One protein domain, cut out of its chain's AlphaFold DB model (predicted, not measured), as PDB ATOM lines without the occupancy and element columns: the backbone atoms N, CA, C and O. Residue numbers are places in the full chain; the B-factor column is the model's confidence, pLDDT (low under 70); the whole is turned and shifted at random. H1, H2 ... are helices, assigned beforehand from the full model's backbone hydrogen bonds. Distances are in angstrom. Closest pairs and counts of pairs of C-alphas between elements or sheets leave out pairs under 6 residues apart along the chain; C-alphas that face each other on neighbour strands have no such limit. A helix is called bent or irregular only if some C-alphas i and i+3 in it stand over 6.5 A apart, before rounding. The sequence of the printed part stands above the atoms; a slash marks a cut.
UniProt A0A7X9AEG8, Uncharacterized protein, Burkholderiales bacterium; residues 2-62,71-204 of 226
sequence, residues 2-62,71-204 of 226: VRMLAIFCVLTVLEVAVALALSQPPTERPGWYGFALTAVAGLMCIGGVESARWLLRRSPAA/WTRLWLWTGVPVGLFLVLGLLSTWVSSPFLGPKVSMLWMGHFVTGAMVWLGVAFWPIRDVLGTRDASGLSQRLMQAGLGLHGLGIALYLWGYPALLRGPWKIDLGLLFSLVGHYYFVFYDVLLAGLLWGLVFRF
ATOM      1  N   VAL A   2      30.764 -48.358  29.453       73.88
ATOM      2  CA  VAL A   2      31.162 -49.465  28.538       73.88
ATOM      3  C   VAL A   2      30.324 -49.515  27.250       73.88
ATOM      4  O   VAL A   2      30.880 -49.534  26.161       73.88
ATOM      5  N   ARG A   3      28.988 -49.430  27.353       72.12
ATOM      6  CA  ARG A   3      28.097 -49.363  26.175       72.12
ATOM      7  C   ARG A   3      28.349 -48.138  25.284       72.12
ATOM      8  O   ARG A   3      28.282 -48.254  24.073       72.12
ATOM      9  N   MET A   4      28.671 -46.985  25.875       70.69
ATOM     10  CA  MET A   4      28.956 -45.750  25.127       70.69
ATOM     11  C   MET A   4      30.297 -45.835  24.397       70.69
ATOM     12  O   MET A   4      30.390 -45.399  23.261       70.69
ATOM     13  N   LEU A   5      31.307 -46.441  25.031       73.75
ATOM     14  CA  LEU A   5      32.599 -46.747  24.414       73.75
ATOM     15  C   LEU A   5      32.447 -47.736  23.255       73.75
ATOM     16  O   LEU A   5      33.027 -47.523  22.202       73.75
ATOM     17  N   ALA A   6      31.628 -48.776  23.418       79.81
ATOM     18  CA  ALA A   6      31.343 -49.715  22.336       79.81
ATOM     19  C   ALA A   6      30.644 -49.025  21.150       79.81
ATOM     20  O   ALA A   6      31.074 -49.202  20.014       79.81
ATOM     21  N   ILE A   7      29.620 -48.197  21.414       78.06
ATOM     22  CA  ILE A   7      28.954 -47.391  20.377       78.06
ATOM     23  C   ILE A   7      29.964 -46.465  19.700       78.06
ATOM     24  O   ILE A   7      30.022 -46.453  18.481       78.06
ATOM     25  N   PHE A   8      30.801 -45.761  20.468       77.19
ATOM     26  CA  PHE A   8      31.865 -44.904  19.945       77.19
ATOM     27  C   PHE A   8      32.796 -45.665  19.001       77.19
ATOM     28  O   PHE A   8      32.958 -45.255  17.861       77.19
ATOM     29  N   CYS A   9      33.346 -46.806  19.422       82.75
ATOM     30  CA  CYS A   9      34.255 -47.586  18.585       82.75
ATOM     31  C   CYS A   9      33.587 -48.064  17.288       82.75
ATOM     32  O   CYS A   9      34.178 -47.938  16.218       82.75
ATOM     33  N   VAL A  10      32.358 -48.587  17.368       84.50
ATOM     34  CA  VAL A  10      31.597 -49.032  16.187       84.50
ATOM     35  C   VAL A  10      31.341 -47.866  15.237       84.50
ATOM     36  O   VAL A  10      31.513 -47.996  14.026       84.50
ATOM     37  N   LEU A  11      30.965 -46.718  15.789       80.25
ATOM     38  CA  LEU A  11      30.636 -45.523  15.034       80.25
ATOM     39  C   LEU A  11      31.884 -44.948  14.352       80.25
ATOM     40  O   LEU A  11      31.842 -44.708  13.152       80.25
ATOM     41  N   THR A  12      33.021 -44.865  15.048       81.00
ATOM     42  CA  THR A  12      34.303 -44.440  14.462       81.00
ATOM     43  C   THR A  12      34.727 -45.340  13.300       81.00
ATOM     44  O   THR A  12      35.161 -44.845  12.262       81.00
ATOM     45  N   VAL A  13      34.578 -46.664  13.425       85.06
ATOM     46  CA  VAL A  13      34.906 -47.598  12.331       85.06
ATOM     47  C   VAL A  13      33.993 -47.382  11.121       85.06
ATOM     48  O   VAL A  13      34.480 -47.318   9.990       85.06
ATOM     49  N   LEU A  14      32.684 -47.236  11.344       82.94
ATOM     50  CA  LEU A  14      31.722 -46.971  10.275       82.94
ATOM     51  C   LEU A  14      31.978 -45.622   9.593       82.94
ATOM     52  O   LEU A  14      31.890 -45.535   8.373       82.94
ATOM     53  N   GLU A  15      32.344 -44.590  10.347       77.62
ATOM     54  CA  GLU A  15      32.683 -43.274   9.802       77.62
ATOM     55  C   GLU A  15      33.927 -43.306   8.931       77.62
ATOM     56  O   GLU A  15      33.922 -42.722   7.850       77.62
ATOM     57  N   VAL A  16      34.972 -44.022   9.351       81.50
ATOM     58  CA  VAL A  16      36.163 -44.219   8.517       81.50
ATOM     59  C   VAL A  16      35.779 -44.928   7.217       81.50
ATOM     60  O   VAL A  16      36.182 -44.488   6.142       81.50
ATOM     61  N   ALA A  17      34.946 -45.970   7.280       82.56
ATOM     62  CA  ALA A  17      34.474 -46.673   6.088       82.56
ATOM     63  C   ALA A  17      33.648 -45.764   5.154       82.56
ATOM     64  O   ALA A  17      33.872 -45.752   3.942       82.56
ATOM     65  N   VAL A  18      32.730 -44.965   5.707       79.88
ATOM     66  CA  VAL A  18      31.921 -43.990   4.957       79.88
ATOM     67  C   VAL A  18      32.802 -42.897   4.349       79.88
ATOM     68  O   VAL A  18      32.608 -42.550   3.187       79.88
ATOM     69  N   ALA A  19      33.800 -42.389   5.075       75.56
ATOM     70  CA  ALA A  19      34.733 -41.379   4.578       75.56
ATOM     71  C   ALA A  19      35.588 -41.909   3.415       75.56
ATOM     72  O   ALA A  19      35.768 -41.213   2.413       75.56
ATOM     73  N   LEU A  20      36.062 -43.156   3.512       79.62
ATOM     74  CA  LEU A  20      36.786 -43.825   2.428       79.62
ATOM     75  C   LEU A  20      35.901 -43.989   1.187       79.62
ATOM     76  O   LEU A  20      36.324 -43.632   0.088       79.62
ATOM     77  N   ALA A  21      34.656 -44.441   1.346       80.19
ATOM     78  CA  ALA A  21      33.706 -44.543   0.237       80.19
ATOM     79  C   ALA A  21      33.337 -43.169  -0.355       80.19
ATOM     80  O   ALA A  21      33.225 -43.025  -1.570       80.19
ATOM     81  N   LEU A  22      33.203 -42.126   0.470       74.25
ATOM     82  CA  LEU A  22      32.907 -40.766   0.010       74.25
ATOM     83  C   LEU A  22      34.044 -40.178  -0.844       74.25
ATOM     84  O   LEU A  22      33.782 -39.346  -1.716       74.25
ATOM     85  N   SER A  23      35.288 -40.619  -0.626       70.62
ATOM     86  CA  SER A  23      36.446 -40.206  -1.429       70.62
ATOM     87  C   SER A  23      36.408 -40.719  -2.878       70.62
ATOM     88  O   SER A  23      37.097 -40.160  -3.736       70.62
ATOM     89  N   GLN A  24      35.574 -41.727  -3.159       76.38
ATOM     90  CA  GLN A  24      35.385 -42.316  -4.485       76.38
ATOM     91  C   GLN A  24      34.350 -41.538  -5.327       76.38
ATOM     92  O   GLN A  24      33.443 -40.892  -4.772       76.38
ATOM     93  N   PRO A  25      34.442 -41.608  -6.672       75.62
ATOM     94  CA  PRO A  25      33.420 -41.081  -7.575       75.62
ATOM     95  C   PRO A  25      32.022 -41.628  -7.242       75.62
ATOM     96  O   PRO A  25      31.909 -42.804  -6.901       75.62
ATOM     97  N   PRO A  26      30.936 -40.837  -7.373       75.38
ATOM     98  CA  PRO A  26      29.582 -41.273  -7.010       75.38
ATOM     99  C   PRO A  26      29.141 -42.597  -7.646       75.38
ATOM    100  O   PRO A  26      28.462 -43.385  -6.997       75.38
ATOM    101  N   THR A  27      29.552 -42.850  -8.889       81.31
ATOM    102  CA  THR A  27      29.245 -44.067  -9.658       81.31
ATOM    103  C   THR A  27      30.010 -45.305  -9.193       81.31
ATOM    104  O   THR A  27      29.610 -46.416  -9.520       81.31
ATOM    105  N   GLU A  28      31.100 -45.127  -8.448       84.44
ATOM    106  CA  GLU A  28      31.973 -46.203  -7.958       84.44
ATOM    107  C   GLU A  28      31.737 -46.522  -6.479       84.44
ATOM    108  O   GLU A  28      32.346 -47.442  -5.932       84.44
ATOM    109  N   ARG A  29      30.851 -45.770  -5.812       82.88
ATOM    110  CA  ARG A  29      30.587 -45.966  -4.389       82.88
ATOM    111  C   ARG A  29      29.973 -47.345  -4.143       82.88
ATOM    112  O   ARG A  29      29.068 -47.753  -4.874       82.88
ATOM    113  N   PRO A  30      30.390 -48.049  -3.078       86.81
ATOM    114  CA  PRO A  30      29.840 -49.355  -2.766       86.81
ATOM    115  C   PRO A  30      28.340 -49.273  -2.475       86.81
ATOM    116  O   PRO A  30      27.886 -48.346  -1.806       86.81
ATOM    117  N   GLY A  31      27.570 -50.285  -2.883       87.12
ATOM    118  CA  GLY A  31      26.119 -50.318  -2.648       87.12
ATOM    119  C   GLY A  31      25.712 -50.247  -1.167       87.12
ATOM    120  O   GLY A  31      24.612 -49.803  -0.848       87.12
ATOM    121  N   TRP A  32      26.609 -50.615  -0.243       87.06
ATOM    122  CA  TRP A  32      26.385 -50.493   1.202       87.06
ATOM    123  C   TRP A  32      26.518 -49.059   1.734       87.06
ATOM    124  O   TRP A  32      26.103 -48.804   2.862       87.06
ATOM    125  N   TYR A  33      27.075 -48.124   0.954       80.31
ATOM    126  CA  TYR A  33      27.385 -46.758   1.389       80.31
ATOM    127  C   TYR A  33      26.177 -46.055   2.015       80.31
ATOM    128  O   TYR A  33      26.269 -45.546   3.130       80.31
ATOM    129  N   GLY A  34      25.028 -46.082   1.332       75.31
ATOM    130  CA  GLY A  34      23.810 -45.431   1.820       75.31
ATOM    131  C   GLY A  34      23.304 -46.029   3.134       75.31
ATOM    132  O   GLY A  34      22.927 -45.295   4.042       75.31
ATOM    133  N   PHE A  35      23.364 -47.356   3.275       81.19
ATOM    134  CA  PHE A  35      22.965 -48.035   4.509       81.19
ATOM    135  C   PHE A  35      23.916 -47.722   5.667       81.19
ATOM    136  O   PHE A  35      23.461 -47.371   6.755       81.19
ATOM    137  N   ALA A  36      25.230 -47.811   5.437       80.88
ATOM    138  CA  ALA A  36      26.236 -47.477   6.441       80.88
ATOM    139  C   ALA A  36      26.078 -46.030   6.915       80.88
ATOM    140  O   ALA A  36      26.143 -45.761   8.111       80.88
ATOM    141  N   LEU A  37      25.771 -45.115   5.997       74.75
ATOM    142  CA  LEU A  37      25.485 -43.726   6.318       74.75
ATOM    143  C   LEU A  37      24.247 -43.570   7.216       74.75
ATOM    144  O   LEU A  37      24.309 -42.889   8.239       74.75
ATOM    145  N   THR A  38      23.128 -44.214   6.874       75.44
ATOM    146  CA  THR A  38      21.921 -44.186   7.720       75.44
ATOM    147  C   THR A  38      22.183 -44.807   9.093       75.44
ATOM    148  O   THR A  38      21.713 -44.285  10.104       75.44
ATOM    149  N   ALA A  39      22.966 -45.886   9.152       80.94
ATOM    150  CA  ALA A  39      23.352 -46.524  10.403       80.94
ATOM    151  C   ALA A  39      24.207 -45.596  11.278       80.94
ATOM    152  O   ALA A  39      23.932 -45.485  12.471       80.94
ATOM    153  N   VAL A  40      25.180 -44.881  10.698       77.44
ATOM    154  CA  VAL A  40      25.960 -43.852  11.407       77.44
ATOM    155  C   VAL A  40      25.029 -42.785  11.974       77.44
ATOM    156  O   VAL A  40      25.065 -42.538  13.176       77.44
ATOM    157  N   ALA A  41      24.132 -42.215  11.164       72.00
ATOM    158  CA  ALA A  41      23.192 -41.194  11.630       72.00
ATOM    159  C   ALA A  41      22.283 -41.703  12.768       72.00
ATOM    160  O   ALA A  41      22.100 -41.023  13.777       72.00
ATOM    161  N   GLY A  42      21.758 -42.925  12.655       73.12
ATOM    162  CA  GLY A  42      20.944 -43.543  13.703       73.12
ATOM    163  C   GLY A  42      21.724 -43.778  14.999       73.12
ATOM    164  O   GLY A  42      21.247 -43.432  16.083       73.12
ATOM    165  N   LEU A  43      22.943 -44.316  14.900       75.44
ATOM    166  CA  LEU A  43      23.817 -44.563  16.048       75.44
ATOM    167  C   LEU A  43      24.273 -43.263  16.712       75.44
ATOM    168  O   LEU A  43      24.356 -43.219  17.937       75.44
ATOM    169  N   MET A  44      24.498 -42.200  15.943       73.94
ATOM    170  CA  MET A  44      24.773 -40.861  16.462       73.94
ATOM    171  C   MET A  44      23.596 -40.304  17.256       73.94
ATOM    172  O   MET A  44      23.779 -39.785  18.353       73.94
ATOM    173  N   CYS A  45      22.372 -40.423  16.741       69.81
ATOM    174  CA  CYS A  45      21.186 -39.956  17.453       69.81
ATOM    175  C   CYS A  45      20.995 -40.716  18.772       69.81
ATOM    176  O   CYS A  45      20.852 -40.103  19.831       69.81
ATOM    177  N   ILE A  46      21.051 -42.051  18.727       72.50
ATOM    178  CA  ILE A  46      20.896 -42.904  19.914       72.50
ATOM    179  C   ILE A  46      22.030 -42.644  20.905       72.50
ATOM    180  O   ILE A  46      21.782 -42.406  22.086       72.50
ATOM    181  N   GLY A  47      23.269 -42.650  20.419       70.56
ATOM    182  CA  GLY A  47      24.448 -42.354  21.212       70.56
ATOM    183  C   GLY A  47      24.327 -40.988  21.874       70.56
ATOM    184  O   GLY A  47      24.562 -40.880  23.072       70.56
ATOM    185  N   GLY A  48      23.942 -39.947  21.131       71.81
ATOM    186  CA  GLY A  48      23.811 -38.582  21.640       71.81
ATOM    187  C   GLY A  48      22.781 -38.471  22.753       71.81
ATOM    188  O   GLY A  48      23.073 -37.882  23.792       71.81
ATOM    189  N   VAL A  49      21.626 -39.116  22.593       71.25
ATOM    190  CA  VAL A  49      20.595 -39.190  23.637       71.25
ATOM    191  C   VAL A  49      21.105 -39.937  24.871       71.25
ATOM    192  O   VAL A  49      20.933 -39.461  25.995       71.25
ATOM    193  N   GLU A  50      21.761 -41.083  24.697       72.56
ATOM    194  CA  GLU A  50      22.286 -41.871  25.816       72.56
ATOM    195  C   GLU A  50      23.445 -41.164  26.533       72.56
ATOM    196  O   GLU A  50      23.501 -41.165  27.764       72.56
ATOM    197  N   SER A  51      24.322 -40.485  25.793       71.06
ATOM    198  CA  SER A  51      25.366 -39.615  26.336       71.06
ATOM    199  C   SER A  51      24.772 -38.459  27.118       71.06
ATOM    200  O   SER A  51      25.206 -38.205  28.237       71.06
ATOM    201  N   ALA A  52      23.754 -37.794  26.574       72.69
ATOM    202  CA  ALA A  52      23.082 -36.669  27.213       72.69
ATOM    203  C   ALA A  52      22.440 -37.093  28.536       72.69
ATOM    204  O   ALA A  52      22.648 -36.460  29.570       72.69
ATOM    205  N   ARG A  53      21.721 -38.221  28.526       72.94
ATOM    206  CA  ARG A  53      21.126 -38.824  29.726       72.94
ATOM    207  C   ARG A  53      22.184 -39.222  30.745       72.94
ATOM    208  O   ARG A  53      22.012 -38.964  31.935       72.94
ATOM    209  N   TRP A  54      23.265 -39.862  30.305       75.38
ATOM    210  CA  TRP A  54      24.361 -40.259  31.185       75.38
ATOM    211  C   TRP A  54      25.033 -39.042  31.832       75.38
ATOM    212  O   TRP A  54      25.281 -39.054  33.037       75.38
ATOM    213  N   LEU A  55      25.267 -37.989  31.049       72.25
ATOM    214  CA  LEU A  55      25.905 -36.749  31.479       72.25
ATOM    215  C   LEU A  55      25.014 -35.984  32.457       72.25
ATOM    216  O   LEU A  55      25.490 -35.590  33.515       72.25
ATOM    217  N   LEU A  56      23.712 -35.865  32.187       72.94
ATOM    218  CA  LEU A  56      22.753 -35.294  33.138       72.94
ATOM    219  C   LEU A  56      22.769 -36.042  34.471       72.94
ATOM    220  O   LEU A  56      22.956 -35.424  35.512       72.94
ATOM    221  N   ARG A  57      22.675 -37.377  34.452       75.06
ATOM    222  CA  ARG A  57      22.638 -38.199  35.677       75.06
ATOM    223  C   ARG A  57      23.911 -38.134  36.519       75.06
ATOM    224  O   ARG A  57      23.868 -38.489  37.693       75.06
ATOM    225  N   ARG A  58      25.050 -37.780  35.922       71.25
ATOM    226  CA  ARG A  58      26.358 -37.773  36.599       71.25
ATOM    227  C   ARG A  58      26.966 -36.392  36.774       71.25
ATOM    228  O   ARG A  58      28.022 -36.288  37.391       71.25
ATOM    229  N   SER A  59      26.336 -35.356  36.240       67.19
ATOM    230  CA  SER A  59      26.833 -33.996  36.367       67.19
ATOM    231  C   SER A  59      26.190 -33.296  37.565       67.19
ATOM    232  O   SER A  59      25.009 -33.497  37.858       67.19
ATOM    233  N   PRO A  60      26.932 -32.382  38.206       65.88
ATOM    234  CA  PRO A  60      26.392 -31.361  39.096       65.88
ATOM    235  C   PRO A  60      25.185 -30.589  38.541       65.88
ATOM    236  O   PRO A  60      24.463 -29.967  39.315       65.88
ATOM    237  N   ALA A  61      24.945 -30.621  37.223       67.00
ATOM    238  CA  ALA A  61      23.794 -30.011  36.563       67.00
ATOM    239  C   ALA A  61      22.461 -30.475  37.131       67.00
ATOM    240  O   ALA A  61      21.556 -29.662  37.312       67.00
ATOM    241  N   ALA A  62      22.347 -31.773  37.424       66.88
ATOM    242  CA  ALA A  62      21.126 -32.353  37.965       66.88
ATOM    243  C   ALA A  62      20.766 -31.759  39.331       66.88
ATOM    244  O   ALA A  62      19.595 -31.669  39.676       66.88
ATOM    245  N   TRP A  71      16.577 -30.603  29.906       75.50
ATOM    246  CA  TRP A  71      17.105 -30.236  28.595       75.50
ATOM    247  C   TRP A  71      17.820 -28.884  28.626       75.50
ATOM    248  O   TRP A  71      18.925 -28.737  28.103       75.50
ATOM    249  N   THR A  72      17.219 -27.906  29.301       80.19
ATOM    250  CA  THR A  72      17.803 -26.575  29.483       80.19
ATOM    251  C   THR A  72      19.062 -26.647  30.333       80.19
ATOM    252  O   THR A  72      20.066 -26.025  29.990       80.19
ATOM    253  N   ARG A  73      19.060 -27.467  31.393       79.62
ATOM    254  CA  ARG A  73      20.272 -27.777  32.156       79.62
ATOM    255  C   ARG A  73      21.319 -28.382  31.233       79.62
ATOM    256  O   ARG A  73      22.380 -27.797  31.083       79.62
ATOM    257  N   LEU A  74      21.024 -29.480  30.544       78.19
ATOM    258  CA  LEU A  74      21.988 -30.117  29.648       78.19
ATOM    259  C   LEU A  74      22.613 -29.110  28.680       78.19
ATOM    260  O   LEU A  74      23.831 -29.073  28.575       78.19
ATOM    261  N   TRP A  75      21.807 -28.263  28.041       82.00
ATOM    262  CA  TRP A  75      22.309 -27.268  27.102       82.00
ATOM    263  C   TRP A  75      23.170 -26.190  27.756       82.00
ATOM    264  O   TRP A  75      24.227 -25.865  27.228       82.00
ATOM    265  N   LEU A  76      22.786 -25.651  28.917       79.31
ATOM    266  CA  LEU A  76      23.630 -24.690  29.646       79.31
ATOM    267  C   LEU A  76      25.001 -25.281  29.980       79.31
ATOM    268  O   LEU A  76      26.008 -24.578  30.027       79.31
ATOM    269  N   TRP A  77      25.016 -26.588  30.198       76.12
ATOM    270  CA  TRP A  77      26.197 -27.348  30.534       76.12
ATOM    271  C   TRP A  77      27.043 -27.692  29.308       76.12
ATOM    272  O   TRP A  77      28.258 -27.519  29.335       76.12
ATOM    273  N   THR A  78      26.454 -28.127  28.202       77.38
ATOM    274  CA  THR A  78      27.197 -28.543  27.003       77.38
ATOM    275  C   THR A  78      27.422 -27.408  26.001       77.38
ATOM    276  O   THR A  78      28.365 -27.472  25.221       77.38
ATOM    277  N   GLY A  79      26.639 -26.332  26.032       79.25
ATOM    278  CA  GLY A  79      26.673 -25.266  25.028       79.25
ATOM    279  C   GLY A  79      28.014 -24.531  24.949       79.25
ATOM    280  O   GLY A  79      28.484 -24.210  23.861       79.25
ATOM    281  N   VAL A  80      28.687 -24.304  26.080       82.50
ATOM    282  CA  VAL A  80      30.024 -23.683  26.093       82.50
ATOM    283  C   VAL A  80      31.100 -24.597  25.487       82.50
ATOM    284  O   VAL A  80      31.737 -24.172  24.523       82.50
ATOM    285  N   PRO A  81      31.334 -25.833  25.980       80.44
ATOM    286  CA  PRO A  81      32.370 -26.692  25.405       80.44
ATOM    287  C   PRO A  81      32.089 -27.059  23.945       80.44
ATOM    288  O   PRO A  81      33.029 -27.099  23.157       80.44
ATOM    289  N   VAL A  82      30.823 -27.259  23.559       78.06
ATOM    290  CA  VAL A  82      30.454 -27.537  22.162       78.06
ATOM    291  C   VAL A  82      30.745 -26.328  21.270       78.06
ATOM    292  O   VAL A  82      31.377 -26.472  20.225       78.06
ATOM    293  N   GLY A  83      30.386 -25.117  21.704       80.06
ATOM    294  CA  GLY A  83      30.704 -23.900  20.956       80.06
ATOM    295  C   GLY A  83      32.212 -23.666  20.827       80.06
ATOM    296  O   GLY A  83      32.694 -23.270  19.767       80.06
ATOM    297  N   LEU A  84      32.981 -23.942  21.884       84.38
ATOM    298  CA  LEU A  84      34.441 -23.850  21.844       84.38
ATOM    299  C   LEU A  84      35.037 -24.866  20.864       84.38
ATOM    300  O   LEU A  84      35.945 -24.529  20.107       84.38
ATOM    301  N   PHE A  85      34.512 -26.090  20.852       81.31
ATOM    302  CA  PHE A  85      34.949 -27.138  19.938       81.31
ATOM    303  C   PHE A  85      34.687 -26.769  18.479       81.31
ATOM    304  O   PHE A  85      35.575 -26.948  17.649       81.31
ATOM    305  N   LEU A  86      33.537 -26.155  18.177       82.31
ATOM    306  CA  LEU A  86      33.267 -25.598  16.853       82.31
ATOM    307  C   LEU A  86      34.350 -24.591  16.443       82.31
ATOM    308  O   LEU A  86      34.930 -24.707  15.365       82.31
ATOM    309  N   VAL A  87      34.647 -23.613  17.302       84.88
ATOM    310  CA  VAL A  87      35.649 -22.572  17.017       84.88
ATOM    311  C   VAL A  87      37.031 -23.187  16.791       84.88
ATOM    312  O   VAL A  87      37.670 -22.909  15.776       84.88
ATOM    313  N   LEU A  88      37.492 -24.045  17.705       86.44
ATOM    314  CA  LEU A  88      38.804 -24.688  17.608       86.44
ATOM    315  C   LEU A  88      38.897 -25.626  16.403       86.44
ATOM    316  O   LEU A  88      39.916 -25.643  15.717       86.44
ATOM    317  N   GLY A  89      37.836 -26.372  16.110       80.31
ATOM    318  CA  GLY A  89      37.748 -27.257  14.958       80.31
ATOM    319  C   GLY A  89      37.847 -26.510  13.636       80.31
ATOM    320  O   GLY A  89      38.647 -26.867  12.765       80.31
ATOM    321  N   LEU A  90      37.124 -25.396  13.516       79.69
ATOM    322  CA  LEU A  90      37.227 -24.509  12.362       79.69
ATOM    323  C   LEU A  90      38.637 -23.927  12.228       79.69
ATOM    324  O   LEU A  90      39.225 -24.022  11.155       79.69
ATOM    325  N   LEU A  91      39.229 -23.404  13.304       84.75
ATOM    326  CA  LEU A  91      40.611 -22.906  13.280       84.75
ATOM    327  C   LEU A  91      41.615 -24.004  12.900       84.75
ATOM    328  O   LEU A  91      42.520 -23.766  12.103       84.75
ATOM    329  N   SER A  92      41.439 -25.226  13.407       83.19
ATOM    330  CA  SER A  92      42.304 -26.357  13.064       83.19
ATOM    331  C   SER A  92      42.198 -26.738  11.586       83.19
ATOM    332  O   SER A  92      43.206 -27.081  10.971       83.19
ATOM    333  N   THR A  93      41.008 -26.608  10.988       75.44
ATOM    334  CA  THR A  93      40.800 -26.794   9.545       75.44
ATOM    335  C   THR A  93      41.662 -25.816   8.760       75.44
ATOM    336  O   THR A  93      42.358 -26.210   7.830       75.44
ATOM    337  N   TRP A  94      41.669 -24.546   9.154       75.06
ATOM    338  CA  TRP A  94      42.476 -23.523   8.496       75.06
ATOM    339  C   TRP A  94      43.973 -23.796   8.587       75.06
ATOM    340  O   TRP A  94      44.669 -23.728   7.577       75.06
ATOM    341  N   VAL A  95      44.459 -24.132   9.783       82.00
ATOM    342  CA  VAL A  95      45.883 -24.410  10.016       82.00
ATOM    343  C   VAL A  95      46.338 -25.656   9.257       82.00
ATOM    344  O   VAL A  95      47.440 -25.681   8.717       82.00
ATOM    345  N   SER A  96      45.496 -26.690   9.196       79.12
ATOM    346  CA  SER A  96      45.829 -27.962   8.548       79.12
ATOM    347  C   SER A  96      45.574 -27.975   7.038       79.12
ATOM    348  O   SER A  96      46.132 -28.820   6.333       79.12
ATOM    349  N   SER A  97      44.792 -27.025   6.512       73.25
ATOM    350  CA  SER A  97      44.392 -27.005   5.104       73.25
ATOM    351  C   SER A  97      45.535 -27.009   4.086       73.25
ATOM    352  O   SER A  97      45.392 -27.721   3.086       73.25
ATOM    353  N   PRO A  98      46.659 -26.294   4.294       77.75
ATOM    354  CA  PRO A  98      47.801 -26.352   3.380       77.75
ATOM    355  C   PRO A  98      48.440 -27.743   3.278       77.75
ATOM    356  O   PRO A  98      49.061 -28.054   2.267       77.75
ATOM    357  N   PHE A  99      48.282 -28.581   4.308       81.50
ATOM    358  CA  PHE A  99      48.936 -29.888   4.413       81.50
ATOM    359  C   PHE A  99      48.023 -31.041   3.991       81.50
ATOM    360  O   PHE A  99      48.464 -31.970   3.322       81.50
ATOM    361  N   LEU A 100      46.745 -30.990   4.379       72.69
ATOM    362  CA  LEU A 100      45.776 -32.067   4.136       72.69
ATOM    363  C   LEU A 100      45.065 -31.943   2.783       72.69
ATOM    364  O   LEU A 100      44.410 -32.878   2.318       72.69
ATOM    365  N   GLY A 101      45.173 -30.777   2.150       71.75
ATOM    366  CA  GLY A 101      44.442 -30.461   0.938       71.75
ATOM    367  C   GLY A 101      42.946 -30.210   1.190       71.75
ATOM    368  O   GLY A 101      42.402 -30.442   2.274       71.75
ATOM    369  N   PRO A 102      42.235 -29.716   0.172       68.19
ATOM    370  CA  PRO A 102      40.902 -29.127   0.317       68.19
ATOM    371  C   PRO A 102      39.799 -30.132   0.670       68.19
ATOM    372  O   PRO A 102      38.917 -29.818   1.463       68.19
ATOM    373  N   LYS A 103      39.836 -31.346   0.103       68.44
ATOM    374  CA  LYS A 103      38.797 -32.369   0.325       68.44
ATOM    375  C   LYS A 103      38.792 -32.854   1.773       68.44
ATOM    376  O   LYS A 103      37.742 -32.899   2.403       68.44
ATOM    377  N   VAL A 104      39.974 -33.173   2.302       70.44
ATOM    378  CA  VAL A 104      40.146 -33.623   3.690       70.44
ATOM    379  C   VAL A 104      39.831 -32.487   4.660       70.44
ATOM    380  O   VAL A 104      39.153 -32.705   5.655       70.44
ATOM    381  N   SER A 105      40.229 -31.258   4.328       71.06
ATOM    382  CA  SER A 105      39.914 -30.082   5.145       71.06
ATOM    383  C   SER A 105      38.415 -29.799   5.195       71.06
ATOM    384  O   SER A 105      37.890 -29.489   6.254       71.06
ATOM    385  N   MET A 106      37.684 -29.963   4.090       70.56
ATOM    386  CA  MET A 106      36.224 -29.834   4.112       70.56
ATOM    387  C   MET A 106      35.534 -30.959   4.879       70.56
ATOM    388  O   MET A 106      34.568 -30.689   5.588       70.56
ATOM    389  N   LEU A 107      36.036 -32.192   4.772       71.38
ATOM    390  CA  LEU A 107      35.570 -33.310   5.593       71.38
ATOM    391  C   LEU A 107      35.735 -33.002   7.083       71.38
ATOM    392  O   LEU A 107      34.790 -33.138   7.857       71.38
ATOM    393  N   TRP A 108      36.917 -32.512   7.450       72.94
ATOM    394  CA  TRP A 108      37.242 -32.076   8.801       72.94
ATOM    395  C   TRP A 108      36.348 -30.914   9.249       72.94
ATOM    396  O   TRP A 108      35.764 -30.968  10.319       72.94
ATOM    397  N   MET A 109      36.135 -29.905   8.404       73.75
ATOM    398  CA  MET A 109      35.276 -28.754   8.697       73.75
ATOM    399  C   MET A 109      33.811 -29.143   8.925       73.75
ATOM    400  O   MET A 109      33.197 -28.712   9.902       73.75
ATOM    401  N   GLY A 110      33.245 -29.956   8.026       70.19
ATOM    402  CA  GLY A 110      31.858 -30.414   8.110       70.19
ATOM    403  C   GLY A 110      31.587 -31.226   9.378       70.19
ATOM    404  O   GLY A 110      30.479 -31.164   9.910       70.19
ATOM    405  N   HIS A 111      32.615 -31.898   9.902       71.75
ATOM    406  CA  HIS A 111      32.571 -32.618  11.173       71.75
ATOM    407  C   HIS A 111      32.186 -31.695  12.340       71.75
ATOM    408  O   HIS A 111      31.255 -31.989  13.082       71.75
ATOM    409  N   PHE A 112      32.841 -30.536  12.463       72.38
ATOM    410  CA  PHE A 112      32.587 -29.599  13.566       72.38
ATOM    411  C   PHE A 112      31.306 -28.788  13.378       72.38
ATOM    412  O   PHE A 112      30.577 -28.535  14.334       72.38
ATOM    413  N   VAL A 113      31.027 -28.358  12.145       70.38
ATOM    414  CA  VAL A 113      29.915 -27.435  11.865       70.38
ATOM    415  C   VAL A 113      28.565 -28.098  12.110       70.38
ATOM    416  O   VAL A 113      27.672 -27.486  12.690       70.38
ATOM    417  N   THR A 114      28.408 -29.353  11.701       68.88
ATOM    418  CA  THR A 114      27.095 -30.003  11.676       68.88
ATOM    419  C   THR A 114      26.570 -30.316  13.083       68.88
ATOM    420  O   THR A 114      25.408 -30.034  13.379       68.88
ATOM    421  N   GLY A 115      27.419 -30.814  13.989       67.19
ATOM    422  CA  GLY A 115      27.037 -31.075  15.385       67.19
ATOM    423  C   GLY A 115      26.658 -29.798  16.144       67.19
ATOM    424  O   GLY A 115      25.591 -29.720  16.764       67.19
ATOM    425  N   ALA A 116      27.459 -28.744  15.981       70.06
ATOM    426  CA  ALA A 116      27.210 -27.452  16.609       70.06
ATOM    427  C   ALA A 116      25.963 -26.734  16.053       70.06
ATOM    428  O   ALA A 116      25.255 -26.053  16.795       70.06
ATOM    429  N   MET A 117      25.641 -26.907  14.765       68.06
ATOM    430  CA  MET A 117      24.414 -26.360  14.166       68.06
ATOM    431  C   MET A 117      23.151 -26.985  14.764       68.06
ATOM    432  O   MET A 117      22.186 -26.271  15.038       68.06
ATOM    433  N   VAL A 118      23.159 -28.296  15.027       68.88
ATOM    434  CA  VAL A 118      22.040 -28.967  15.706       68.88
ATOM    435  C   VAL A 118      21.888 -28.439  17.133       68.88
ATOM    436  O   VAL A 118      20.776 -28.106  17.543       68.88
ATOM    437  N   TRP A 119      22.997 -28.284  17.861       70.69
ATOM    438  CA  TRP A 119      23.025 -27.713  19.213       70.69
ATOM    439  C   TRP A 119      22.513 -26.269  19.283       70.69
ATOM    440  O   TRP A 119      21.837 -25.893  20.246       70.69
ATOM    441  N   LEU A 120      22.780 -25.469  18.252       69.81
ATOM    442  CA  LEU A 120      22.213 -24.132  18.116       69.81
ATOM    443  C   LEU A 120      20.715 -24.177  17.790       69.81
ATOM    444  O   LEU A 120      19.939 -23.437  18.387       69.81
ATOM    445  N   GLY A 121      20.291 -25.063  16.886       70.38
ATOM    446  CA  GLY A 121      18.884 -25.231  16.516       70.38
ATOM    447  C   GLY A 121      17.994 -25.655  17.688       70.38
ATOM    448  O   GLY A 121      16.824 -25.294  17.738       70.38
ATOM    449  N   VAL A 122      18.548 -26.361  18.675       70.44
ATOM    450  CA  VAL A 122      17.834 -26.727  19.911       70.44
ATOM    451  C   VAL A 122      18.000 -25.711  21.047       70.44
ATOM    452  O   VAL A 122      17.334 -25.851  22.072       70.44
ATOM    453  N   ALA A 123      18.834 -24.675  20.878       77.00
ATOM    454  CA  ALA A 123      19.122 -23.659  21.899       77.00
ATOM    455  C   ALA A 123      17.923 -22.752  22.225       77.00
ATOM    456  O   ALA A 123      17.880 -22.152  23.298       77.00
ATOM    457  N   PHE A 124      16.921 -22.672  21.340       78.06
ATOM    458  CA  PHE A 124      15.731 -21.837  21.548       78.06
ATOM    459  C   PHE A 124      14.932 -22.221  22.803       78.06
ATOM    460  O   PHE A 124      14.419 -21.339  23.493       78.06
ATOM    461  N   TRP A 125      14.862 -23.514  23.135       77.44
ATOM    462  CA  TRP A 125      14.198 -23.998  24.353       77.44
ATOM    463  C   TRP A 125      14.920 -23.525  25.627       77.44
ATOM    464  O   TRP A 125      14.277 -22.873  26.451       77.44
ATOM    465  N   PRO A 126      16.242 -23.748  25.771       77.56
ATOM    466  CA  PRO A 126      17.035 -23.191  26.860       77.56
ATOM    467  C   PRO A 126      16.932 -21.674  27.003       77.56
ATOM    468  O   PRO A 126      16.777 -21.186  28.118       77.56
ATOM    469  N   ILE A 127      16.980 -20.928  25.893       81.56
ATOM    470  CA  ILE A 127      16.855 -19.463  25.913       81.56
ATOM    471  C   ILE A 127      15.518 -19.051  26.520       81.56
ATOM    472  O   ILE A 127      15.479 -18.242  27.447       81.56
ATOM    473  N   ARG A 128      14.422 -19.623  26.016       82.62
ATOM    474  CA  ARG A 128      13.074 -19.332  26.507       82.62
ATOM    475  C   ARG A 128      12.948 -19.643  27.995       82.62
ATOM    476  O   ARG A 128      12.435 -18.819  28.746       82.62
ATOM    477  N   ASP A 129      13.423 -20.810  28.415       81.31
ATOM    478  CA  ASP A 129      13.291 -21.269  29.794       81.31
ATOM    479  C   ASP A 129      14.128 -20.410  30.759       81.31
ATOM    480  O   ASP A 129      13.628 -20.020  31.811       81.31
ATOM    481  N   VAL A 130      15.365 -20.047  30.391       81.31
ATOM    482  CA  VAL A 130      16.252 -19.199  31.212       81.31
ATOM    483  C   VAL A 130      15.712 -17.777  31.342       81.31
ATOM    484  O   VAL A 130      15.723 -17.223  32.440       81.31
ATOM    485  N   LEU A 131      15.226 -17.187  30.247       80.12
ATOM    486  CA  LEU A 131      14.653 -15.837  30.259       80.12
ATOM    487  C   LEU A 131      13.287 -15.782  30.963       80.12
ATOM    488  O   LEU A 131      12.913 -14.731  31.476       80.12
ATOM    489  N   GLY A 132      12.551 -16.899  31.002       71.56
ATOM    490  CA  GLY A 132      11.261 -17.014  31.686       71.56
ATOM    491  C   GLY A 132      11.354 -17.237  33.200       71.56
ATOM    492  O   GLY A 132      10.393 -16.965  33.918       71.56
ATOM    493  N   THR A 133      12.491 -17.712  33.716       66.94
ATOM    494  CA  THR A 133      12.698 -17.917  35.160       66.94
ATOM    495  C   THR A 133      13.188 -16.653  35.872       66.94
ATOM    496  O   THR A 133      14.298 -16.189  35.620       66.94
ATOM    497  N   ARG A 134      12.402 -16.149  36.841       56.78
ATOM    498  CA  ARG A 134      12.796 -15.041  37.744       56.78
ATOM    499  C   ARG A 134      14.053 -15.345  38.578       56.78
ATOM    500  O   ARG A 134      14.789 -14.418  38.891       56.78
ATOM    501  N   ASP A 135      14.320 -16.624  38.855       55.44
ATOM    502  CA  ASP A 135      15.463 -17.110  39.650       55.44
ATOM    503  C   ASP A 135      16.645 -17.611  38.802       55.44
ATOM    504  O   ASP A 135      17.496 -18.362  39.293       55.44
ATOM    505  N   ALA A 136      16.723 -17.250  37.515       59.31
ATOM    506  CA  ALA A 136      17.875 -17.612  36.696       59.31
ATOM    507  C   ALA A 136      19.149 -17.013  37.313       59.31
ATOM    508  O   ALA A 136      19.432 -15.824  37.174       59.31
ATOM    509  N   SER A 137      19.920 -17.850  38.014       65.00
ATOM    510  CA  SER A 137      21.190 -17.458  38.616       65.00
ATOM    511  C   SER A 137      22.062 -16.769  37.563       65.00
ATOM    512  O   SER A 137      22.096 -17.195  36.406       65.00
ATOM    513  N   GLY A 138      22.806 -15.724  37.946       75.12
ATOM    514  CA  GLY A 138      23.673 -14.996  37.005       75.12
ATOM    515  C   GLY A 138      24.652 -15.910  36.249       75.12
ATOM    516  O   GLY A 138      25.075 -15.592  35.143       75.12
ATOM    517  N   LEU A 139      24.961 -17.087  36.803       77.88
ATOM    518  CA  LEU A 139      25.724 -18.138  36.137       77.88
ATOM    519  C   LEU A 139      24.996 -18.739  34.921       77.88
ATOM    520  O   LEU A 139      25.612 -18.879  33.870       77.88
ATOM    521  N   SER A 140      23.703 -19.060  35.033       77.94
ATOM    522  CA  SER A 140      22.918 -19.655  33.937       77.94
ATOM    523  C   SER A 140      22.839 -18.713  32.735       77.94
ATOM    524  O   SER A 140      23.050 -19.127  31.599       77.94
ATOM    525  N   GLN A 141      22.625 -17.419  32.987       81.44
ATOM    526  CA  GLN A 141      22.627 -16.407  31.930       81.44
ATOM    527  C   GLN A 141      24.007 -16.256  31.276       81.44
ATOM    528  O   GLN A 141      24.093 -16.203  30.051       81.44
ATOM    529  N   ARG A 142      25.092 -16.248  32.063       85.06
ATOM    530  CA  ARG A 142      26.467 -16.170  31.533       85.06
ATOM    531  C   ARG A 142      26.839 -17.394  30.700       85.06
ATOM    532  O   ARG A 142      27.414 -17.228  29.632       85.06
ATOM    533  N   LEU A 143      26.497 -18.601  31.155       84.12
ATOM    534  CA  LEU A 143      26.720 -19.835  30.393       84.12
ATOM    535  C   LEU A 143      25.930 -19.822  29.085       84.12
ATOM    536  O   LEU A 143      26.472 -20.184  28.043       84.12
ATOM    537  N   MET A 144      24.689 -19.330  29.118       87.12
ATOM    538  CA  MET A 144      23.886 -19.176  27.914       87.12
ATOM    539  C   MET A 144      24.503 -18.199  26.920       87.12
ATOM    540  O   MET A 144      24.679 -18.544  25.754       87.12
ATOM    541  N   GLN A 145      24.877 -17.006  27.376       86.50
ATOM    542  CA  GLN A 145      25.519 -16.000  26.534       86.50
ATOM    543  C   GLN A 145      26.860 -16.490  25.979       86.50
ATOM    544  O   GLN A 145      27.123 -16.307  24.795       86.50
ATOM    545  N   ALA A 146      27.684 -17.151  26.796       87.00
ATOM    546  CA  ALA A 146      28.958 -17.712  26.362       87.00
ATOM    547  C   ALA A 146      28.763 -18.829  25.326       87.00
ATOM    548  O   ALA A 146      29.428 -18.825  24.293       87.00
ATOM    549  N   GLY A 147      27.823 -19.749  25.565       84.81
ATOM    550  CA  GLY A 147      27.485 -20.816  24.626       84.81
ATOM    551  C   GLY A 147      27.015 -20.260  23.282       84.81
ATOM    552  O   GLY A 147      27.555 -20.641  22.244       84.81
ATOM    553  N   LEU A 148      26.080 -19.305  23.295       84.75
ATOM    554  CA  LEU A 148      25.601 -18.638  22.079       84.75
ATOM    555  C   LEU A 148      26.702 -17.840  21.381       84.75
ATOM    556  O   LEU A 148      26.816 -17.909  20.162       84.75
ATOM    557  N   GLY A 149      27.526 -17.112  22.135       85.38
ATOM    558  CA  GLY A 149      28.634 -16.328  21.599       85.38
ATOM    559  C   GLY A 149      29.673 -17.199  20.898       85.38
ATOM    560  O   GLY A 149      30.103 -16.866  19.798       85.38
ATOM    561  N   LEU A 150      30.027 -18.347  21.479       86.88
ATOM    562  CA  LEU A 150      30.963 -19.298  20.875       86.88
ATOM    563  C   LEU A 150      30.386 -19.964  19.623       86.88
ATOM    564  O   LEU A 150      31.071 -20.042  18.605       86.88
ATOM    565  N   HIS A 151      29.118 -20.387  19.658       83.69
ATOM    566  CA  HIS A 151      28.453 -20.918  18.465       83.69
ATOM    567  C   HIS A 151      28.348 -19.853  17.363       83.69
ATOM    568  O   HIS A 151      28.669 -20.129  16.211       83.69
ATOM    569  N   GLY A 152      27.972 -18.620  17.715       81.56
ATOM    570  CA  GLY A 152      27.916 -17.477  16.803       81.56
ATOM    571  C   GLY A 152      29.275 -17.137  16.193       81.56
ATOM    572  O   GLY A 152      29.371 -16.932  14.985       81.56
ATOM    573  N   LEU A 153      30.342 -17.149  16.996       84.25
ATOM    574  CA  LEU A 153      31.714 -16.971  16.523       84.25
ATOM    575  C   LEU A 153      32.119 -18.089  15.559       84.25
ATOM    576  O   LEU A 153      32.690 -17.812  14.509       84.25
ATOM    577  N   GLY A 154      31.798 -19.341  15.878       79.75
ATOM    578  CA  GLY A 154      32.043 -20.467  14.985       79.75
ATOM    579  C   GLY A 154      31.308 -20.320  13.650       79.75
ATOM    580  O   GLY A 154      31.902 -20.507  12.595       79.75
ATOM    581  N   ILE A 155      30.049 -19.881  13.662       76.00
ATOM    582  CA  ILE A 155      29.295 -19.589  12.432       76.00
ATOM    583  C   ILE A 155      29.947 -18.455  11.650       76.00
ATOM    584  O   ILE A 155      30.088 -18.565  10.437       76.00
ATOM    585  N   ALA A 156      30.376 -17.385  12.318       78.44
ATOM    586  CA  ALA A 156      31.077 -16.288  11.664       78.44
ATOM    587  C   ALA A 156      32.385 -16.769  11.015       78.44
ATOM    588  O   ALA A 156      32.647 -16.435   9.863       78.44
ATOM    589  N   LEU A 157      33.166 -17.609  11.702       78.06
ATOM    590  CA  LEU A 157      34.382 -18.227  11.161       78.06
ATOM    591  C   LEU A 157      34.085 -19.149   9.978       78.06
ATOM    592  O   LEU A 157      34.822 -19.129   8.992       78.06
ATOM    593  N   TYR A 158      33.004 -19.927  10.048       74.06
ATOM    594  CA  TYR A 158      32.547 -20.764   8.946       74.06
ATOM    595  C   TYR A 158      32.146 -19.904   7.746       74.06
ATOM    596  O   TYR A 158      32.683 -20.087   6.663       74.06
ATOM    597  N   LEU A 159      31.273 -18.912   7.930       71.31
ATOM    598  CA  LEU A 159      30.812 -18.016   6.866       71.31
ATOM    599  C   LEU A 159      31.931 -17.141   6.292       71.31
ATOM    600  O   LEU A 159      31.864 -16.771   5.125       71.31
ATOM    601  N   TRP A 160      32.958 -16.821   7.077       69.12
ATOM    602  CA  TRP A 160      34.141 -16.107   6.605       69.12
ATOM    603  C   TRP A 160      35.082 -17.027   5.823       69.12
ATOM    604  O   TRP A 160      35.597 -16.656   4.766       69.12
ATOM    605  N   GLY A 161      35.326 -18.232   6.337       63.09
ATOM    606  CA  GLY A 161      36.303 -19.154   5.766       63.09
ATOM    607  C   GLY A 161      35.824 -19.982   4.606       63.09
ATOM    608  O   GLY A 161      36.588 -20.282   3.689       63.09
ATOM    609  N   TYR A 162      34.538 -20.278   4.592       62.75
ATOM    610  CA  TYR A 162      33.912 -21.063   3.555       62.75
ATOM    611  C   TYR A 162      34.022 -20.400   2.164       62.75
ATOM    612  O   TYR A 162      34.492 -21.056   1.232       62.75
ATOM    613  N   PRO A 163      33.741 -19.092   1.990       58.75
ATOM    614  CA  PRO A 163      33.979 -18.400   0.725       58.75
ATOM    615  C   PRO A 163      35.458 -18.317   0.333       58.75
ATOM    616  O   PRO A 163      35.763 -18.314  -0.856       58.75
ATOM    617  N   ALA A 164      36.385 -18.249   1.294       58.44
ATOM    618  CA  ALA A 164      37.820 -18.220   1.000       58.44
ATOM    619  C   ALA A 164      38.320 -19.572   0.459       58.44
ATOM    620  O   ALA A 164      39.107 -19.598  -0.487       58.44
ATOM    621  N   LEU A 165      37.800 -20.685   0.989       54.28
ATOM    622  CA  LEU A 165      38.073 -22.037   0.494       54.28
ATOM    623  C   LEU A 165      37.452 -22.293  -0.891       54.28
ATOM    624  O   LEU A 165      38.059 -22.984  -1.706       54.28
ATOM    625  N   LEU A 166      36.286 -21.702  -1.183       53.66
ATOM    626  CA  LEU A 166      35.605 -21.814  -2.483       53.66
ATOM    627  C   LEU A 166      36.172 -20.910  -3.590       53.66
ATOM    628  O   LEU A 166      36.008 -21.220  -4.768       53.66
ATOM    629  N   ARG A 167      36.791 -19.773  -3.242       53.94
ATOM    630  CA  ARG A 167      37.395 -18.830  -4.210       53.94
ATOM    631  C   ARG A 167      38.798 -19.242  -4.670       53.94
ATOM    632  O   ARG A 167      39.329 -18.632  -5.595       53.94
ATOM    633  N   GLY A 168      39.399 -20.250  -4.036       55.12
ATOM    634  CA  GLY A 168      40.633 -20.874  -4.511       55.12
ATOM    635  C   GLY A 168      40.412 -21.718  -5.779       55.12
ATOM    636  O   GLY A 168      39.278 -21.900  -6.213       55.12
ATOM    637  N   PRO A 169      41.469 -22.312  -6.365       48.91
ATOM    638  CA  PRO A 169      41.366 -23.169  -7.562       48.91
ATOM    639  C   PRO A 169      40.501 -24.427  -7.353       48.91
ATOM    640  O   PRO A 169      40.212 -25.179  -8.283       48.91
ATOM    641  N   TRP A 170      40.072 -24.655  -6.119       51.84
ATOM    642  CA  TRP A 170      39.297 -25.786  -5.665       51.84
ATOM    643  C   TRP A 170      37.810 -25.436  -5.782       51.84
ATOM    644  O   TRP A 170      37.165 -25.033  -4.820       51.84
ATOM    645  N   LYS A 171      37.259 -25.570  -6.993       51.25
ATOM    646  CA  LYS A 171      35.805 -25.574  -7.215       51.25
ATOM    647  C   LYS A 171      35.231 -26.824  -6.557       51.25
ATOM    648  O   LYS A 171      35.232 -27.898  -7.155       51.25
ATOM    649  N   ILE A 172      34.821 -26.710  -5.301       53.66
ATOM    650  CA  ILE A 172      34.250 -27.842  -4.577       53.66
ATOM    651  C   ILE A 172      32.767 -27.942  -4.908       53.66
ATOM    652  O   ILE A 172      32.044 -26.948  -4.916       53.66
ATOM    653  N   ASP A 173      32.348 -29.162  -5.228       55.66
ATOM    654  CA  ASP A 173      30.982 -29.499  -5.592       55.66
ATOM    655  C   ASP A 173      30.033 -29.216  -4.415       55.66
ATOM    656  O   ASP A 173      30.234 -29.728  -3.307       55.66
ATOM    657  N   LEU A 174      28.983 -28.419  -4.652       50.47
ATOM    658  CA  LEU A 174      27.917 -28.173  -3.674       50.47
ATOM    659  C   LEU A 174      27.317 -29.489  -3.150       50.47
ATOM    660  O   LEU A 174      26.865 -29.531  -2.006       50.47
ATOM    661  N   GLY A 175      27.349 -30.569  -3.938       46.88
ATOM    662  CA  GLY A 175      26.900 -31.900  -3.528       46.88
ATOM    663  C   GLY A 175      27.765 -32.556  -2.444       46.88
ATOM    664  O   GLY A 175      27.235 -33.284  -1.601       46.88
ATOM    665  N   LEU A 176      29.075 -32.268  -2.398       55.34
ATOM    666  CA  LEU A 176      29.964 -32.728  -1.323       55.34
ATOM    667  C   LEU A 176      29.681 -31.967  -0.024       55.34
ATOM    668  O   LEU A 176      29.688 -32.569   1.045       55.34
ATOM    669  N   LEU A 177      29.368 -30.671  -0.124       53.31
ATOM    670  CA  LEU A 177      28.975 -29.851   1.020       53.31
ATOM    671  C   LEU A 177      27.612 -30.263   1.583       53.31
ATOM    672  O   LEU A 177      27.482 -30.444   2.788       53.31
ATOM    673  N   PHE A 178      26.605 -30.439   0.724       50.53
ATOM    674  CA  PHE A 178      25.283 -30.914   1.139       50.53
ATOM    675  C   PHE A 178      25.350 -32.331   1.704       50.53
ATOM    676  O   PHE A 178      24.649 -32.633   2.668       50.53
ATOM    677  N   SER A 179      26.234 -33.179   1.162       50.06
ATOM    678  CA  SER A 179      26.548 -34.452   1.802       50.06
ATOM    679  C   SER A 179      27.151 -34.207   3.182       50.06
ATOM    680  O   SER A 179      26.576 -34.636   4.161       50.06
ATOM    681  N   LEU A 180      28.215 -33.423   3.324       52.94
ATOM    682  CA  LEU A 180      28.844 -33.153   4.622       52.94
ATOM    683  C   LEU A 180      27.887 -32.592   5.689       52.94
ATOM    684  O   LEU A 180      27.892 -33.073   6.817       52.94
ATOM    685  N   VAL A 181      27.029 -31.638   5.327       50.03
ATOM    686  CA  VAL A 181      26.034 -31.034   6.230       50.03
ATOM    687  C   VAL A 181      24.862 -31.985   6.520       50.03
ATOM    688  O   VAL A 181      24.301 -31.953   7.610       50.03
ATOM    689  N   GLY A 182      24.487 -32.856   5.579       46.69
ATOM    690  CA  GLY A 182      23.422 -33.850   5.766       46.69
ATOM    691  C   GLY A 182      23.880 -35.195   6.349       46.69
ATOM    692  O   GLY A 182      23.044 -35.974   6.794       46.69
ATOM    693  N   HIS A 183      25.181 -35.502   6.326       50.81
ATOM    694  CA  HIS A 183      25.733 -36.832   6.637       50.81
ATOM    695  C   HIS A 183      26.201 -36.978   8.090       50.81
ATOM    696  O   HIS A 183      26.365 -38.100   8.565       50.81
ATOM    697  N   TYR A 184      26.412 -35.875   8.808       53.25
ATOM    698  CA  TYR A 184      27.250 -35.877  10.003       53.25
ATOM    699  C   TYR A 184      26.563 -35.236  11.210       53.25
ATOM    700  O   TYR A 184      26.950 -34.182  11.702       53.25
ATOM    701  N   TYR A 185      25.529 -35.892  11.729       53.78
ATOM    702  CA  TYR A 185      24.879 -35.495  12.981       53.78
ATOM    703  C   TYR A 185      25.797 -35.778  14.190       53.78
ATOM    704  O   TYR A 185      25.567 -36.709  14.949       53.78
ATOM    705  N   PHE A 186      26.847 -34.975  14.396       60.72
ATOM    706  CA  PHE A 186      27.891 -35.169  15.426       60.72
ATOM    707  C   PHE A 186      27.473 -34.887  16.874       60.72
ATOM    708  O   PHE A 186      28.312 -34.848  17.775       60.72
ATOM    709  N   VAL A 187      26.169 -34.776  17.137       57.91
ATOM    710  CA  VAL A 187      25.615 -34.489  18.469       57.91
ATOM    711  C   VAL A 187      26.167 -35.454  19.523       57.91
ATOM    712  O   VAL A 187      26.430 -35.047  20.650       57.91
ATOM    713  N   PHE A 188      26.402 -36.722  19.166       58.91
ATOM    714  CA  PHE A 188      26.965 -37.720  20.075       58.91
ATOM    715  C   PHE A 188      28.374 -37.406  20.568       58.91
ATOM    716  O   PHE A 188      28.607 -37.450  21.778       58.91
ATOM    717  N   TYR A 189      29.301 -37.120  19.656       63.00
ATOM    718  CA  TYR A 189      30.694 -36.858  20.005       63.00
ATOM    719  C   TYR A 189      30.832 -35.544  20.762       63.00
ATOM    720  O   TYR A 189      31.568 -35.491  21.744       63.00
ATOM    721  N   ASP A 190      30.044 -34.539  20.385       65.06
ATOM    722  CA  ASP A 190      29.959 -33.262  21.087       65.06
ATOM    723  C   ASP A 190      29.509 -33.451  22.542       65.06
ATOM    724  O   ASP A 190      30.131 -32.928  23.468       65.06
ATOM    725  N   VAL A 191      28.471 -34.265  22.778       62.75
ATOM    726  CA  VAL A 191      27.995 -34.568  24.138       62.75
ATOM    727  C   VAL A 191      29.010 -35.415  24.909       62.75
ATOM    728  O   VAL A 191      29.239 -35.175  26.096       62.75
ATOM    729  N   LEU A 192      29.621 -36.411  24.265       65.38
ATOM    730  CA  LEU A 192      30.621 -37.278  24.890       65.38
ATOM    731  C   LEU A 192      31.848 -36.466  25.323       65.38
ATOM    732  O   LEU A 192      32.306 -36.589  26.459       65.38
ATOM    733  N   LEU A 193      32.348 -35.611  24.434       68.62
ATOM    734  CA  LEU A 193      33.503 -34.756  24.667       68.62
ATOM    735  C   LEU A 193      33.201 -33.685  25.712       68.62
ATOM    736  O   LEU A 193      34.009 -33.488  26.618       68.62
ATOM    737  N   ALA A 194      32.024 -33.055  25.655       68.00
ATOM    738  CA  ALA A 194      31.560 -32.177  26.723       68.00
ATOM    739  C   ALA A 194      31.541 -32.924  28.066       68.00
ATOM    740  O   ALA A 194      31.997 -32.386  29.072       68.00
ATOM    741  N   GLY A 195      31.105 -34.186  28.082       65.81
ATOM    742  CA  GLY A 195      31.145 -35.045  29.266       65.81
ATOM    743  C   GLY A 195      32.553 -35.295  29.798       65.81
ATOM    744  O   GLY A 195      32.757 -35.256  31.011       65.81
ATOM    745  N   LEU A 196      33.529 -35.508  28.915       68.62
ATOM    746  CA  LEU A 196      34.934 -35.697  29.290       68.62
ATOM    747  C   LEU A 196      35.564 -34.405  29.823       68.62
ATOM    748  O   LEU A 196      36.181 -34.424  30.888       68.62
ATOM    749  N   LEU A 197      35.377 -33.282  29.121       71.94
ATOM    750  CA  LEU A 197      35.890 -31.968  29.517       71.94
ATOM    751  C   LEU A 197      35.328 -31.545  30.873       71.94
ATOM    752  O   LEU A 197      36.078 -31.165  31.771       71.94
ATOM    753  N   TRP A 198      34.020 -31.691  31.065       65.94
ATOM    754  CA  TRP A 198      33.404 -31.400  32.350       65.94
ATOM    755  C   TRP A 198      33.802 -32.399  33.432       65.94
ATOM    756  O   TRP A 198      34.013 -31.991  34.568       65.94
ATOM    757  N   GLY A 199      34.013 -33.675  33.095       63.31
ATOM    758  CA  GLY A 199      34.582 -34.659  34.017       63.31
ATOM    759  C   GLY A 199      35.946 -34.243  34.582       63.31
ATOM    760  O   GLY A 199      36.229 -34.513  35.749       63.31
ATOM    761  N   LEU A 200      36.770 -33.539  33.797       70.38
ATOM    762  CA  LEU A 200      38.020 -32.941  34.276       70.38
ATOM    763  C   LEU A 200      37.761 -31.725  35.171       70.38
ATOM    764  O   LEU A 200      38.341 -31.638  36.250       70.38
ATOM    765  N   VAL A 201      36.868 -30.820  34.764       68.56
ATOM    766  CA  VAL A 201      36.528 -29.612  35.537       68.56
ATOM    767  C   VAL A 201      35.912 -29.961  36.901       68.56
ATOM    768  O   VAL A 201      36.265 -29.354  37.910       68.56
ATOM    769  N   PHE A 202      35.059 -30.984  36.980       63.75
ATOM    770  CA  PHE A 202      34.405 -31.417  38.226       63.75
ATOM    771  C   PHE A 202      35.322 -32.077  39.240       63.75
ATOM    772  O   PHE A 202      34.940 -32.206  40.399       63.75
ATOM    773  N   ARG A 203      36.545 -32.451  38.858       66.94
ATOM    774  CA  ARG A 203      37.553 -32.797  39.867       66.94
ATOM    775  C   ARG A 203      37.864 -31.616  40.785       66.94
ATOM    776  O   ARG A 203      38.304 -31.834  41.907       66.94
ATOM    777  N   PHE A 204      37.622 -30.393  40.315       65.75
ATOM    778  CA  PHE A 204      38.017 -29.159  40.987       65.75
ATOM    779  C   PHE A 204      36.838 -28.249  41.340       65.75
ATOM    780  O   PHE A 204      37.019 -27.284  42.079       65.75
TER     781      PHE A 204
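AT A GLANCE: This is residues 2 to 62 and 71 to 204 of the 226 residues of an uncharacterized protein of Burkholderiales bacterium (UniProt A0A7X9AEG8). What is seen first? A long helix, H3, folds back on itself as two arms in the middle, with H5 packed along it on one side and the hairpin of H1 and H2 on the other. H6 and H7 lie between that hairpin and H3, and short H4 is at one end. What is it made of? The printed part has 195 residues with seven named helices, H1 to H7 in order, and no named strand: all helix. It is compact, with a radius of gyration of the C-alphas of 17.8 A and spans of 57 by 38 by 29 A.

IN THESE COORDINATES: Where does it start? H1, residues 2 to 22, begins at C-alpha 2 (31.162, -49.465, 28.538); H2 is residues 33 to 58. Is H3 straight? H3, residues 71 to 121, was assigned as one helix by its hydrogen bonds but is bent, with C-alphas 99 and 102 9.0 A apart. Its arms are H3a, residues 71 to 99, irregular with C-alphas 95 and 98 7.2 A apart, and H3b, residues 102 to 121. What follows? H4 is residues 124 to 132, H5 138 to 166, 41.8 A from first to last C-alpha, H6 174 to 183 and H7 187 to 201, ending at C-alpha 201 (36.528, -29.612, 35.537).

HOW THE PARTS SIT: What does H2 touch? Among others H1, with closest C-alphas Leu 11 and Val 40 at 6.1 A, and H7, with Gly 48 and Phe 188 at 3.6 A. What touches H3's arms? H3a touches H5, closest C-alphas Val 80 and Gly 147 at 4.1 A, and H4, Thr 72 and Pro 126 at 4.3 A; H3b touches H6, Gly 110 and Leu 180 at 5.4 A. Every O i to N i+4 pair is within hydrogen-bond range in H1, H2, H4, H6 and H7, against 21 of 25 in H3a, 13 of 16 in H3b and 23 of 25 in H5.

THE WHOLE: Is anything missing? Residues 63 to 70 are not printed, and C-alphas 62 and 71 are 10.4 A apart across the cut; of the links printed whole, none is long. Where is confidence low? Residues 160 to 196 are among those with pLDDT under 70.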